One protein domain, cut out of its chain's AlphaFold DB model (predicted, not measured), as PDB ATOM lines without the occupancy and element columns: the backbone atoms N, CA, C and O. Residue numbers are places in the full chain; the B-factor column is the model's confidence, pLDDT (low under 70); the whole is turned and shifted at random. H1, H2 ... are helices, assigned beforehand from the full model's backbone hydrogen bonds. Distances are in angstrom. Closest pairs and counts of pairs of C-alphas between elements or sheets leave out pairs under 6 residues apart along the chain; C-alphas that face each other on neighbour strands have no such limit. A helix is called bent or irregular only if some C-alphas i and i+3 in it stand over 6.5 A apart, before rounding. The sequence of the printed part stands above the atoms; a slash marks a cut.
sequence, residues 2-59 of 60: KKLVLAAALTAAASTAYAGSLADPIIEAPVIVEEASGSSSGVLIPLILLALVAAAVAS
ATOM      1  N   LYS A   2      59.336 -26.628 -24.146       75.69
ATOM      2  CA  LYS A   2      57.934 -26.972 -23.795       75.69
ATOM      3  C   LYS A   2      56.927 -27.074 -24.960       75.69
ATOM      4  O   LYS A   2      55.993 -27.858 -24.889       75.69
ATOM      5  N   LYS A   3      57.125 -26.315 -26.045       82.94
ATOM      6  CA  LYS A   3      56.230 -26.324 -27.219       82.94
ATOM      7  C   LYS A   3      56.335 -27.613 -28.050       82.94
ATOM      8  O   LYS A   3      55.325 -28.087 -28.547       82.94
ATOM      9  N   LEU A   4      57.533 -28.194 -28.144       89.19
ATOM     10  CA  LEU A   4      57.750 -29.447 -28.878       89.19
ATOM     11  C   LEU A   4      57.189 -30.650 -28.120       89.19
ATOM     12  O   LEU A   4      56.630 -31.548 -28.734       89.19
ATOM     13  N   VAL A   5      57.276 -30.629 -26.788       86.31
ATOM     14  CA  VAL A   5      56.683 -31.665 -25.933       86.31
ATOM     15  C   VAL A   5      55.159 -31.686 -26.081       86.31
ATOM     16  O   VAL A   5      54.576 -32.753 -26.225       86.31
ATOM     17  N   LEU A   6      54.514 -30.514 -26.116       87.44
ATOM     18  CA  LEU A   6      53.066 -30.423 -26.320       87.44
ATOM     19  C   LEU A   6      52.648 -30.874 -27.725       87.44
ATOM     20  O   LEU A   6      51.667 -31.598 -27.864       87.44
ATOM     21  N   ALA A   7      53.408 -30.481 -28.750       86.88
ATOM     22  CA  ALA A   7      53.163 -30.929 -30.117       86.88
ATOM     23  C   ALA A   7      53.288 -32.456 -30.233       86.88
ATOM     24  O   ALA A   7      52.393 -33.101 -30.762       86.88
ATOM     25  N   ALA A   8      54.344 -33.044 -29.665       87.19
ATOM     26  CA  ALA A   8      54.538 -34.492 -29.661       87.19
ATOM     27  C   ALA A   8      53.417 -35.230 -28.909       87.19
ATOM     28  O   ALA A   8      52.930 -36.248 -29.394       87.19
ATOM     29  N   ALA A   9      52.975 -34.703 -27.763       86.75
ATOM     30  CA  ALA A   9      51.871 -35.276 -26.997       86.75
ATOM     31  C   ALA A   9      50.543 -35.241 -27.772       86.75
ATOM     32  O   ALA A   9      49.813 -36.230 -27.780       86.75
ATOM     33  N   LEU A  10      50.251 -34.134 -28.464       88.06
ATOM     34  CA  LEU A  10      49.048 -34.004 -29.286       88.06
ATOM     35  C   LEU A  10      49.080 -34.952 -30.491       88.06
ATOM     36  O   LEU A  10      48.095 -35.636 -30.754       88.06
ATOM     37  N   THR A  11      50.216 -35.036 -31.188       86.00
ATOM     38  CA  THR A  11      50.387 -35.954 -32.322       86.00
ATOM     39  C   THR A  11      50.239 -37.407 -31.880       86.00
ATOM     40  O   THR A  11      49.537 -38.169 -32.533       86.00
ATOM     41  N   ALA A  12      50.834 -37.786 -30.746       86.19
ATOM     42  CA  ALA A  12      50.707 -39.134 -30.200       86.19
ATOM     43  C   ALA A  12      49.259 -39.476 -29.810       86.19
ATOM     44  O   ALA A  12      48.809 -40.589 -30.068       86.19
ATOM     45  N   ALA A  13      48.518 -38.524 -29.232       85.06
ATOM     46  CA  ALA A  13      47.105 -38.702 -28.903       85.06
ATOM     47  C   ALA A  13      46.211 -38.819 -30.153       85.06
ATOM     48  O   ALA A  13      45.211 -39.528 -30.122       85.06
ATOM     49  N   ALA A  14      46.575 -38.157 -31.255       84.00
ATOM     50  CA  ALA A  14      45.829 -38.200 -32.512       84.00
ATOM     51  C   ALA A  14      46.033 -39.500 -33.317       84.00
ATOM     52  O   ALA A  14      45.218 -39.810 -34.186       84.00
ATOM     53  N   SER A  15      47.082 -40.282 -33.036       81.06
ATOM     54  CA  SER A  15      47.442 -41.487 -33.801       81.06
ATOM     55  C   SER A  15      46.363 -42.580 -33.838       81.06
ATOM     56  O   SER A  15      46.423 -43.454 -34.699       81.06
ATOM     57  N   THR A  16      45.380 -42.560 -32.933       77.56
ATOM     58  CA  THR A  16      44.285 -43.549 -32.881       77.56
ATOM     59  C   THR A  16      43.095 -43.201 -33.779       77.56
ATOM     60  O   THR A  16      42.231 -44.047 -33.994       77.56
ATOM     61  N   ALA A  17      43.046 -41.994 -34.349       74.94
ATOM     62  CA  ALA A  17      41.962 -41.537 -35.220       74.94
ATOM     63  C   ALA A  17      42.127 -41.995 -36.690       74.94
ATOM     64  O   ALA A  17      41.913 -41.212 -37.614       74.94
ATOM     65  N   TYR A  18      42.524 -43.253 -36.921       75.94
ATOM     66  CA  TYR A  18      42.670 -43.840 -38.260       75.94
ATOM     67  C   TYR A  18      41.452 -44.697 -38.626       75.94
ATOM     68  O   TYR A  18      41.113 -45.646 -37.919       75.94
ATOM     69  N   ALA A  19      40.820 -44.399 -39.765       75.12
ATOM     70  CA  ALA A  19      39.868 -45.306 -40.400       75.12
ATOM     71  C   ALA A  19      40.656 -46.520 -40.921       75.12
ATOM     72  O   ALA A  19      41.460 -46.380 -41.840       75.12
ATOM     73  N   GLY A  20      40.516 -47.673 -40.262       77.12
ATOM     74  CA  GLY A  20      41.260 -48.894 -40.586       77.12
ATOM     75  C   GLY A  20      41.095 -49.355 -42.041       77.12
ATOM     76  O   GLY A  20      40.218 -48.890 -42.765       77.12
ATOM     77  N   SER A  21      41.949 -50.287 -42.474       73.56
ATOM     78  CA  SER A  21      41.831 -50.897 -43.806       73.56
ATOM     79  C   SER A  21      40.553 -51.725 -43.907       73.56
ATOM     80  O   SER A  21      40.186 -52.409 -42.950       73.56
ATOM     81  N   LEU A  22      39.915 -51.706 -45.080       69.31
ATOM     82  CA  LEU A  22      38.853 -52.654 -45.407       69.31
ATOM     83  C   LEU A  22      39.409 -54.072 -45.225       69.31
ATOM     84  O   LEU A  22      40.460 -54.398 -45.779       69.31
ATOM     85  N   ALA A  23      38.747 -54.877 -44.393       71.19
ATOM     86  CA  ALA A  23      38.996 -56.310 -44.339       71.19
ATOM     87  C   ALA A  23      38.435 -56.940 -45.617       71.19
ATOM     88  O   ALA A  23      37.394 -56.485 -46.099       71.19
ATOM     89  N   ASP A  24      39.110 -57.961 -46.154       65.75
ATOM     90  CA  ASP A  24      38.618 -58.666 -47.338       65.75
ATOM     91  C   ASP A  24      37.179 -59.142 -47.079       65.75
ATOM     92  O   ASP A  24      36.939 -59.874 -46.109       65.75
ATOM     93  N   PRO A  25      36.202 -58.695 -47.888       66.56
ATOM     94  CA  PRO A  25      34.809 -59.024 -47.659       66.56
ATOM     95  C   PRO A  25      34.619 -60.528 -47.864       66.56
ATOM     96  O   PRO A  25      34.847 -61.059 -48.950       66.56
ATOM     97  N   ILE A  26      34.192 -61.229 -46.813       67.50
ATOM     98  CA  ILE A  26      33.676 -62.596 -46.921       67.50
ATOM     99  C   ILE A  26      32.369 -62.536 -47.717       67.50
ATOM    100  O   ILE A  26      31.312 -62.211 -47.180       67.50
ATOM    101  N   ILE A  27      32.463 -62.806 -49.021       63.91
ATOM    102  CA  ILE A  27      31.323 -62.903 -49.936       63.91
ATOM    103  C   ILE A  27      30.595 -64.229 -49.650       63.91
ATOM    104  O   ILE A  27      30.818 -65.239 -50.315       63.91
ATOM    105  N   GLU A  28      29.718 -64.252 -48.646       62.59
ATOM    106  CA  GLU A  28      28.518 -65.090 -48.758       62.59
ATOM    107  C   GLU A  28      27.618 -64.472 -49.843       62.59
ATOM    108  O   GLU A  28      27.844 -63.337 -50.256       62.59
ATOM    109  N   ALA A  29      26.604 -65.175 -50.346       59.94
ATOM    110  CA  ALA A  29      25.673 -64.612 -51.330       59.94
ATOM    111  C   ALA A  29      24.389 -64.051 -50.668       59.94
ATOM    112  O   ALA A  29      23.372 -64.746 -50.679       59.94
ATOM    113  N   PRO A  30      24.374 -62.833 -50.084       59.53
ATOM    114  CA  PRO A  30      23.151 -62.176 -49.643       59.53
ATOM    115  C   PRO A  30      22.735 -61.024 -50.571       59.53
ATOM    116  O   PRO A  30      23.544 -60.369 -51.225       59.53
ATOM    117  N   VAL A  31      21.424 -60.777 -50.598       60.75
ATOM    118  CA  VAL A  31      20.777 -59.645 -51.273       60.75
ATOM    119  C   VAL A  31      21.385 -58.335 -50.760       60.75
ATOM    120  O   VAL A  31      21.317 -58.038 -49.570       60.75
ATOM    121  N   ILE A  32      21.987 -57.582 -51.679       61.75
ATOM    122  CA  ILE A  32      22.702 -56.327 -51.440       61.75
ATOM    123  C   ILE A  32      21.776 -55.296 -50.782       61.75
ATOM    124  O   ILE A  32      20.917 -54.705 -51.434       61.75
ATOM    125  N   VAL A  33      22.001 -55.043 -49.496       62.09
ATOM    126  CA  VAL A  33      21.809 -53.716 -48.903       62.09
ATOM    127  C   VAL A  33      23.169 -53.308 -48.350       62.09
ATOM    128  O   VAL A  33      23.448 -53.405 -47.157       62.09
ATOM    129  N   GLU A  34      24.067 -52.934 -49.259       62.22
ATOM    130  CA  GLU A  34      25.306 -52.241 -48.915       62.22
ATOM    131  C   GLU A  34      24.944 -50.809 -48.511       62.22
ATOM    132  O   GLU A  34      25.016 -49.873 -49.307       62.22
ATOM    133  N   GLU A  35      24.520 -50.623 -47.263       63.34
ATOM    134  CA  GLU A  35      24.424 -49.288 -46.684       63.34
ATOM    135  C   GLU A  35      25.859 -48.807 -46.415       63.34
ATOM    136  O   GLU A  35      26.409 -48.959 -45.320       63.34
ATOM    137  N   ALA A  36      26.512 -48.284 -47.455       63.88
ATOM    138  CA  ALA A  36      27.822 -47.658 -47.363       63.88
ATOM    139  C   ALA A  36      27.717 -46.412 -46.467       63.88
ATOM    140  O   ALA A  36      27.528 -45.287 -46.928       63.88
ATOM    141  N   SER A  37      27.824 -46.616 -45.155       65.31
ATOM    142  CA  SER A  37      27.924 -45.542 -44.176       65.31
ATOM    143  C   SER A  37      29.289 -44.885 -44.356       65.31
ATOM    144  O   SER A  37      30.299 -45.365 -43.849       65.31
ATOM    145  N   GLY A  38      29.329 -43.832 -45.174       67.12
ATOM    146  CA  GLY A  38      30.567 -43.189 -45.599       67.12
ATOM    147  C   GLY A  38      31.460 -42.754 -44.435       67.12
ATOM    148  O   GLY A  38      30.990 -42.296 -43.390       67.12
ATOM    149  N   SER A  39      32.773 -42.810 -44.663       67.19
ATOM    150  CA  SER A  39      33.845 -42.394 -43.741       67.19
ATOM    151  C   SER A  39      33.780 -40.913 -43.322       67.19
ATOM    152  O   SER A  39      34.608 -40.435 -42.552       67.19
ATOM    153  N   SER A  40      32.809 -40.166 -43.849       66.50
ATOM    154  CA  SER A  40      32.581 -38.739 -43.630       66.50
ATOM    155  C   SER A  40      31.816 -38.422 -42.341       66.50
ATOM    156  O   SER A  40      31.759 -37.257 -41.954       66.50
ATOM    157  N   SER A  41      31.250 -39.415 -41.650       70.50
ATOM    158  CA  SER A  41      30.461 -39.209 -40.423       70.50
ATOM    159  C   SER A  41      31.243 -38.511 -39.295       70.50
ATOM    160  O   SER A  41      30.653 -37.783 -38.499       70.50
ATOM    161  N   GLY A  42      32.575 -38.639 -39.268       76.44
ATOM    162  CA  GLY A  42      33.448 -37.969 -38.298       76.44
ATOM    163  C   GLY A  42      34.008 -36.602 -38.718       76.44
ATOM    164  O   GLY A  42      34.682 -35.971 -37.908       76.44
ATOM    165  N   VAL A  43      33.767 -36.117 -39.948       84.69
ATOM    166  CA  VAL A  43      34.456 -34.921 -40.494       84.69
ATOM    167  C   VAL A  43      33.943 -33.589 -39.928       84.69
ATOM    168  O   VAL A  43      34.639 -32.576 -39.988       84.69
ATOM    169  N   LEU A  44      32.741 -33.573 -39.344       86.69
ATOM    170  CA  LEU A  44      32.160 -32.350 -38.781       86.69
ATOM    171  C   LEU A  44      32.981 -31.801 -37.609       86.69
ATOM    172  O   LEU A  44      33.209 -30.596 -37.538       86.69
ATOM    173  N   ILE A  45      33.465 -32.671 -36.718       87.38
ATOM    174  CA  ILE A  45      34.262 -32.264 -35.552       87.38
ATOM    175  C   ILE A  45      35.565 -31.548 -35.963       87.38
ATOM    176  O   ILE A  45      35.778 -30.430 -35.491       87.38
ATOM    177  N   PRO A  46      36.430 -32.099 -36.845       85.38
ATOM    178  CA  PRO A  46      37.650 -31.411 -37.259       85.38
ATOM    179  C   PRO A  46      37.380 -30.121 -38.047       85.38
ATOM    180  O   PRO A  46      38.132 -29.164 -37.881       85.38
ATOM    181  N   LEU A  47      36.302 -30.043 -38.841       91.00
ATOM    182  CA  LEU A  47      35.920 -28.803 -39.534       91.00
ATOM    183  C   LEU A  47      35.533 -27.685 -38.560       91.00
ATOM    184  O   LEU A  47      35.980 -26.550 -38.724       91.00
ATOM    185  N   ILE A  48      34.745 -28.002 -37.529       92.62
ATOM    186  CA  ILE A  48      34.372 -27.037 -36.485       92.62
ATOM    187  C   ILE A  48      35.621 -26.574 -35.731       92.62
ATOM    188  O   ILE A  48      35.804 -25.377 -35.518       92.62
ATOM    189  N   LEU A  49      36.512 -27.500 -35.372       91.56
ATOM    190  CA  LEU A  49      37.756 -27.176 -34.673       91.56
ATOM    191  C   LEU A  49      38.650 -26.251 -35.518       91.56
ATOM    192  O   LEU A  49      39.162 -25.256 -35.008       91.56
ATOM    193  N   LEU A  50      38.780 -26.526 -36.820       91.94
ATOM    194  CA  LEU A  50      39.533 -25.686 -37.751       91.94
ATOM    195  C   LEU A  50      38.930 -24.278 -37.864       91.94
ATOM    196  O   LEU A  50      39.669 -23.294 -37.830       91.94
ATOM    197  N   ALA A  51      37.601 -24.174 -37.947       94.81
ATOM    198  CA  ALA A  51      36.904 -22.893 -38.001       94.81
ATOM    199  C   ALA A  51      37.115 -22.064 -36.723       94.81
ATOM    200  O   ALA A  51      37.358 -20.863 -36.811       94.81
ATOM    201  N   LEU A  52      37.086 -22.694 -35.544       93.94
ATOM    202  CA  LEU A  52      37.347 -22.018 -34.267       93.94
ATOM    203  C   LEU A  52      38.787 -21.503 -34.168       93.94
ATOM    204  O   LEU A  52      39.002 -20.385 -33.708       93.94
ATOM    205  N   VAL A  53      39.769 -22.286 -34.628       93.81
ATOM    206  CA  VAL A  53      41.172 -21.847 -34.684       93.81
ATOM    207  C   VAL A  53      41.332 -20.675 -35.654       93.81
ATOM    208  O   VAL A  53      41.958 -19.681 -35.298       93.81
ATOM    209  N   ALA A  54      40.740 -20.754 -36.849       93.12
ATOM    210  CA  ALA A  54      40.780 -19.668 -37.827       93.12
ATOM    211  C   ALA A  54      40.129 -18.384 -37.288       93.12
ATOM    212  O   ALA A  54      40.701 -17.306 -37.430       93.12
ATOM    213  N   ALA A  55      38.977 -18.500 -36.620       93.88
ATOM    214  CA  ALA A  55      38.313 -17.374 -35.975       93.88
ATOM    215  C   ALA A  55      39.185 -16.763 -34.872       93.88
ATOM    216  O   ALA A  55      39.358 -15.550 -34.848       93.88
ATOM    217  N   ALA A  56      39.792 -17.582 -34.007       92.62
ATOM    218  CA  ALA A  56      40.683 -17.105 -32.952       92.62
ATOM    219  C   ALA A  56      41.910 -16.357 -33.505       92.62
ATOM    220  O   ALA A  56      42.297 -15.344 -32.938       92.62
ATOM    221  N   VAL A  57      42.486 -16.818 -34.624       94.50
ATOM    222  CA  VAL A  57      43.605 -16.138 -35.306       94.50
ATOM    223  C   VAL A  57      43.163 -14.841 -35.994       94.50
ATOM    224  O   VAL A  57      43.939 -13.898 -36.049       94.50
ATOM    225  N   ALA A  58      41.939 -14.780 -36.525       94.06
ATOM    226  CA  ALA A  58      41.407 -13.595 -37.205       94.06
ATOM    227  C   ALA A  58      40.844 -12.519 -36.253       94.06
ATOM    228  O   ALA A  58      40.458 -11.450 -36.719       94.06
ATOM    229  N   SER A  59      40.739 -12.820 -34.954       84.50
ATOM    230  CA  SER A  59      40.171 -11.934 -33.922       84.50
ATOM    231  C   SER A  59      41.229 -11.143 -33.134       84.50
ATOM    232  O   SER A  59      40.867 -10.472 -32.166       84.50
TER     233      SER A  59
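This is residues 2 to 59 of the 60 residues of the protein "Opacity protein-like surface antigen" of Sulfitobacter noctilucicola (UniProt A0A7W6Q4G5). A long, narrow, open U: H3, the longest helix, makes the end of one arm and H1 the end of the other, while a long unnamed stretch runs round the turn and tiny H2 lies where it comes back to H3. The space between the arms is empty, and no helix touches another. The printed part has 58 residues, with three named helices in the order H1, H2, H3 and no named strand: all helix. It is extended, with a radius of gyration of the C-alphas of 18.6 A and spans of 56 by 26 by 8 A.

H3, residues 44 to 58, and H2, residues 39 to 42, meet only through their tight link of one residue. H1, residues 2 to 14, is apart from H3 and from H2. Every O i to N i+4 pair is within hydrogen-bond range in H1 and H3; H2 is too short for such a pair.

H3 is 21.0 A long, with C-alpha 58 at (41.407, -13.595, -37.205). H1 is 18.7 A long, from C-alpha 2 at (57.934, -26.972, -23.795). H2 is irregular, C-alphas 39 and 42 being 7.0 A apart.

The two C-alphas farthest apart, of Ala 29 and Ser 59, are 57.3 A apart. The long link is residues 15 to 38; the printed part has no cut. Residue 22 and residues 24 to 40 have pLDDT under 70.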